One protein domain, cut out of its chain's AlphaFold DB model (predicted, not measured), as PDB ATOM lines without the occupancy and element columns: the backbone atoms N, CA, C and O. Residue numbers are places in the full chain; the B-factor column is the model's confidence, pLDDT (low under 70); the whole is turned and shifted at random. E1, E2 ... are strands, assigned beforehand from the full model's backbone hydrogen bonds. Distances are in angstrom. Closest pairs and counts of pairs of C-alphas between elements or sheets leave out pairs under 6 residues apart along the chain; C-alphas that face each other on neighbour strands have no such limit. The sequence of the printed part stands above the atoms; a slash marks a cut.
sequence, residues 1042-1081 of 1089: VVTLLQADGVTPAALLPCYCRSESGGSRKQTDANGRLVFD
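Overview. This is residues 1042 to 1081 of the 1089 residues of the protein "Hypothetical protein" of Symbiodinium sp. KB8 (UniProt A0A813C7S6). A narrow two-stranded hairpin, E2 and E3, forms one arm of the domain, and its tip, residues 1062 to 1067, sticks out free at one end of the long axis. A shorter pair of strands, E1 and E4, lies to one side of the hairpin's base, and the loop of residues 1045 to 1057 reaches out to the opposite end of the axis. The printed part has 40 residues with no named helix and four named strands, in the order E1, E2, E3, E4, making two separate antiparallel sheets of two strands, E2 - E3 and E1 - E4. The class is all strand, though under half of the residues, 19 of 40, are in named elements. The whole is elongated in outline, with spans of 31 by 16 by 15 A, and only just compact, close to loose, with a radius of gyration of the C-alphas of 10.4 A.

Arrangement. E2, residues 1058 to 1063, and E3, residues 1066 to 1071, are antiparallel neighbours at 156 degrees and form a hairpin. C-alphas 1058 and 1071 face each other at 4.3 A, and C-alphas 1063 and 1066 at 5.2 A. Across this pair N 1059 and O 1070 are within hydrogen-bond range at 2.8 A, as are N 1066 and O 1063 at 2.9 A. E4, residues 1077 to 1080, has 2 pairs of C-alphas within 8 A of E3; the closest C-alphas are those of Gln 1071 and Leu 1078, 6.8 A apart. E1, residues 1042 to 1044, is the antiparallel neighbour of E4, at 154 degrees. C-alphas 1044 and 1077 face each other at 4.3 A, and N 1078 and O 1043 are within hydrogen-bond range at 2.7 A. E1 is apart from E2 and from E3, and E2 is apart from E4.

Along the chain. E2 measures 16.4 A from first to last C-alpha and begins at C-alpha 1058, at (187.834, 112.837, 154.001). E3 measures 16.6 A and ends at C-alpha 1071, at (184.098, 110.840, 153.189). E4 measures 9.7 A and ends at C-alpha 1080, at (174.012, 112.261, 158.045). E1 measures 6.4 A.

Size, cuts and confidence. The two C-alphas farthest apart are those of Asp 1049 and Ser 1065, at 31.2 A, while those of Val 1042 and Asp 1081, first and last in the printed part, are 8.4 A apart. The link from E1 to E2 is long, with 13 residues; those from E2 to E3 and from E3 to E4 are tight. The printed part has no cut. Its mean pLDDT is 86.2, and the model's confidence is low, under 70, at residues 1064 to 1065.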
ATOM      1  N   VAL A1042     171.810 116.095 154.190       91.62
ATOM      2  CA  VAL A1042     172.758 115.914 153.094       91.62
ATOM      3  C   VAL A1042     173.506 117.227 152.926       91.62
ATOM      4  O   VAL A1042     172.938 118.204 152.449       91.62
ATOM      5  N   VAL A1043     174.767 117.254 153.341       91.12
ATOM      6  CA  VAL A1043     175.650 118.414 153.167       91.12
ATOM      7  C   VAL A1043     176.413 118.218 151.869       91.12
ATOM      8  O   VAL A1043     177.035 117.179 151.696       91.12
ATOM      9  N   THR A1044     176.380 119.182 150.952       94.69
ATOM     10  CA  THR A1044     177.218 119.135 149.744       94.69
ATOM     11  C   THR A1044     178.418 120.042 149.959       94.69
ATOM     12  O   THR A1044     178.257 121.253 150.066       94.69
ATOM     13  N   LEU A1045     179.607 119.457 150.043       93.19
ATOM     14  CA  LEU A1045     180.855 120.200 150.064       93.19
ATOM     15  C   LEU A1045     181.246 120.550 148.633       93.19
ATOM     16  O   LEU A1045     181.290 119.683 147.758       93.19
ATOM     17  N   LEU A1046     181.526 121.828 148.412       94.44
ATOM     18  CA  LEU A1046     181.993 122.376 147.145       94.44
ATOM     19  C   LEU A1046     183.447 122.830 147.309       94.44
ATOM     20  O   LEU A1046     183.904 123.110 148.420       94.44
ATOM     21  N   GLN A1047     184.193 122.859 146.213       91.19
ATOM     22  CA  GLN A1047     185.532 123.429 146.162       91.19
ATOM     23  C   GLN A1047     185.464 124.955 146.340       91.19
ATOM     24  O   GLN A1047     184.389 125.551 146.401       91.19
ATOM     25  N   ALA A1048     186.627 125.608 146.413       91.31
ATOM     26  CA  ALA A1048     186.725 127.057 146.611       91.31
ATOM     27  C   ALA A1048     186.047 127.893 145.504       91.31
ATOM     28  O   ALA A1048     185.807 129.081 145.696       91.31
ATOM     29  N   ASP A1049     185.727 127.286 144.358       92.56
ATOM     30  CA  ASP A1049     184.962 127.922 143.283       92.56
ATOM     31  C   ASP A1049     183.454 128.030 143.580       92.56
ATOM     32  O   ASP A1049     182.730 128.673 142.822       92.56
ATOM     33  N   GLY A1050     182.976 127.412 144.667       91.88
ATOM     34  CA  GLY A1050     181.576 127.424 145.083       91.88
ATOM     35  C   GLY A1050     180.634 126.648 144.158       91.88
ATOM     36  O   GLY A1050     179.421 126.772 144.308       91.88
ATOM     37  N   VAL A1051     181.159 125.867 143.206       93.19
ATOM     38  CA  VAL A1051     180.356 125.155 142.195       93.19
ATOM     39  C   VAL A1051     180.787 123.698 142.051       93.19
ATOM     40  O   VAL A1051     179.933 122.813 141.985       93.19
ATOM     41  N   THR A1052     182.089 123.420 142.010       92.44
ATOM     42  CA  THR A1052     182.603 122.068 141.782       92.44
ATOM     43  C   THR A1052     182.465 121.237 143.053       92.44
ATOM     44  O   THR A1052     182.967 121.649 144.096       92.44
ATOM     45  N   PRO A1053     181.843 120.047 143.020       95.00
ATOM     46  CA  PRO A1053     181.768 119.204 144.199       95.00
ATOM     47  C   PRO A1053     183.137 118.755 144.707       95.00
ATOM     48  O   PRO A1053     184.004 118.306 143.955       95.00
ATOM     49  N   ALA A1054     183.314 118.825 146.018       92.81
ATOM     50  CA  ALA A1054     184.515 118.400 146.713       92.81
ATOM     51  C   ALA A1054     184.466 116.874 146.935       92.81
ATOM     52  O   ALA A1054     184.289 116.384 148.052       92.81
ATOM     53  N   ALA A1055     184.507 116.122 145.833       91.56
ATOM     54  CA  ALA A1055     184.270 114.682 145.794       91.56
ATOM     55  C   ALA A1055     185.370 113.864 146.489       91.56
ATOM     56  O   ALA A1055     186.552 114.194 146.397       91.56
ATOM     57  N   LEU A1056     184.973 112.764 147.140       83.75
ATOM     58  CA  LEU A1056     185.866 111.806 147.808       83.75
ATOM     59  C   LEU A1056     186.816 112.425 148.853       83.75
ATOM     60  O   LEU A1056     187.844 111.831 149.184       83.75
ATOM     61  N   LEU A1057     186.472 113.577 149.424       85.19
ATOM     62  CA  LEU A1057     187.253 114.222 150.470       85.19
ATOM     63  C   LEU A1057     186.965 113.601 151.840       85.19
ATOM     64  O   LEU A1057     185.798 113.474 152.218       85.19
ATOM     65  N   PRO A1058     188.002 113.226 152.612       82.50
ATOM     66  CA  PRO A1058     187.834 112.837 154.001       82.50
ATOM     67  C   PRO A1058     187.500 114.071 154.847       82.50
ATOM     68  O   PRO A1058     188.236 115.054 154.860       82.50
ATOM     69  N   CYS A1059     186.410 113.990 155.597       84.31
ATOM     70  CA  CYS A1059     185.911 115.040 156.472       84.31
ATOM     71  C   CYS A1059     185.888 114.531 157.912       84.31
ATOM     72  O   CYS A1059     185.482 113.397 158.182       84.31
ATOM     73  N   TYR A1060     186.321 115.369 158.845       83.44
ATOM     74  CA  TYR A1060     186.085 115.150 160.264       83.44
ATOM     75  C   TYR A1060     184.958 116.081 160.683       83.44
ATOM     76  O   TYR A1060     185.160 117.284 160.714       83.44
ATOM     77  N   CYS A1061     183.784 115.515 160.940       80.88
ATOM     78  CA  CYS A1061     182.591 116.272 161.295       80.88
ATOM     79  C   CYS A1061     182.391 116.175 162.801       80.88
ATOM     80  O   CYS A1061     182.333 115.056 163.332       80.88
ATOM     81  N   ARG A1062     182.275 117.307 163.488       77.31
ATOM     82  CA  ARG A1062     182.062 117.362 164.933       77.31
ATOM     83  C   ARG A1062     180.670 117.903 165.231       77.31
ATOM     84  O   ARG A1062     180.205 118.849 164.622       77.31
ATOM     85  N   SER A1063     180.004 117.269 166.185       77.06
ATOM     86  CA  SER A1063     178.763 117.758 166.785       77.06
ATOM     87  C   SER A1063     178.905 117.724 168.304       77.06
ATOM     88  O   SER A1063     179.827 117.086 168.830       77.06
ATOM     89  N   GLU A1064     177.955 118.314 169.026       68.31
ATOM     90  CA  GLU A1064     177.857 118.169 170.487       68.31
ATOM     91  C   GLU A1064     177.765 116.703 170.941       68.31
ATOM     92  O   GLU A1064     178.154 116.360 172.058       68.31
ATOM     93  N   SER A1065     177.261 115.820 170.073       62.03
ATOM     94  CA  SER A1065     177.144 114.383 170.340       62.03
ATOM     95  C   SER A1065     178.441 113.596 170.076       62.03
ATOM     96  O   SER A1065     178.528 112.416 170.422       62.03
ATOM     97  N   GLY A1066     179.462 114.242 169.497       70.31
ATOM     98  CA  GLY A1066     180.769 113.655 169.197       70.31
ATOM     99  C   GLY A1066     181.275 113.950 167.781       70.31
ATOM    100  O   GLY A1066     180.593 114.563 166.959       70.31
ATOM    101  N   GLY A1067     182.505 113.504 167.504       73.50
ATOM    102  CA  GLY A1067     183.140 113.593 166.187       73.50
ATOM    103  C   GLY A1067     183.014 112.300 165.381       73.50
ATOM    104  O   GLY A1067     183.136 111.205 165.931       73.50
ATOM    105  N   SER A1068     182.815 112.413 164.070       74.81
ATOM    106  CA  SER A1068     182.829 111.287 163.133       74.81
ATOM    107  C   SER A1068     183.713 111.597 161.927       74.81
ATOM    108  O   SER A1068     183.722 112.712 161.413       74.81
ATOM    109  N   ARG A1069     184.475 110.601 161.464       78.56
ATOM    110  CA  ARG A1069     185.164 110.679 160.170       78.56
ATOM    111  C   ARG A1069     184.215 110.177 159.092       78.56
ATOM    112  O   ARG A1069     183.721 109.055 159.191       78.56
ATOM    113  N   LYS A1070     183.977 110.994 158.075       83.62
ATOM    114  CA  LYS A1070     183.196 110.651 156.884       83.62
ATOM    115  C   LYS A1070     184.014 110.958 155.635       83.62
ATOM    116  O   LYS A1070     185.061 111.588 155.711       83.62
ATOM    117  N   GLN A1071     183.547 110.485 154.491       86.12
ATOM    118  CA  GLN A1071     184.098 110.840 153.189       86.12
ATOM    119  C   GLN A1071     182.938 111.306 152.311       86.12
ATOM    120  O   GLN A1071     181.869 110.690 152.360       86.12
ATOM    121  N   THR A1072     183.115 112.398 151.569       91.38
ATOM    122  CA  THR A1072     182.107 112.846 150.600       91.38
ATOM    123  C   THR A1072     181.952 111.823 149.475       91.38
ATOM    124  O   THR A1072     182.904 111.129 149.112       91.38
ATOM    125  N   ASP A1073     180.754 111.715 148.906       88.94
ATOM    126  CA  ASP A1073     180.526 110.900 147.711       88.94
ATOM    127  C   ASP A1073     181.089 111.566 146.434       88.94
ATOM    128  O   ASP A1073     181.732 112.618 146.478       88.94
ATOM    129  N   ALA A1074     180.851 110.950 145.270       89.38
ATOM    130  CA  ALA A1074     181.283 111.475 143.969       89.38
ATOM    131  C   ALA A1074     180.679 112.854 143.621       89.38
ATOM    132  O   ALA A1074     181.212 113.560 142.771       89.38
ATOM    133  N   ASN A1075     179.594 113.247 144.289       93.56
ATOM    134  CA  ASN A1075     178.931 114.540 144.139       93.56
ATOM    135  C   ASN A1075     179.259 115.484 145.304       93.56
ATOM    136  O   ASN A1075     178.507 116.429 145.544       93.56
ATOM    137  N   GLY A1076     180.333 115.228 146.058       93.56
ATOM    138  CA  GLY A1076     180.730 116.056 147.195       93.56
ATOM    139  C   GLY A1076     179.776 115.965 148.390       93.56
ATOM    140  O   GLY A1076     179.857 116.800 149.285       93.56
ATOM    141  N   ARG A1077     178.861 114.987 148.446       94.38
ATOM    142  CA  ARG A1077     177.833 114.925 149.495       94.38
ATOM    143  C   ARG A1077     178.282 114.113 150.704       94.38
ATOM    144  O   ARG A1077     178.764 112.992 150.573       94.38
ATOM    145  N   LEU A1078     178.033 114.645 151.892       90.38
ATOM    146  CA  LEU A1078     178.044 113.951 153.172       90.38
ATOM    147  C   LEU A1078     176.605 113.691 153.599       90.38
ATOM    148  O   LEU A1078     175.810 114.618 153.735       90.38
ATOM    149  N   VAL A1079     176.274 112.425 153.844       87.06
ATOM    150  CA  VAL A1079     174.963 112.047 154.374       87.06
ATOM    151  C   VAL A1079     175.077 111.763 155.870       87.06
ATOM    152  O   VAL A1079     175.843 110.893 156.314       87.06
ATOM    153  N   PHE A1080     174.283 112.497 156.638       84.69
ATOM    154  CA  PHE A1080     174.012 112.261 158.045       84.69
ATOM    155  C   PHE A1080     172.586 111.749 158.148       84.69
ATOM    156  O   PHE A1080     171.614 112.457 157.887       84.69
ATOM    157  N   ASP A1081     172.480 110.469 158.456       84.56
ATOM    158  CA  ASP A1081     171.222 109.810 158.720       84.56
ATOM    159  C   ASP A1081     171.454 108.998 160.005       84.56
ATOM    160  O   ASP A1081     172.286 108.086 159.954       84.56
TER     161      ASP A1081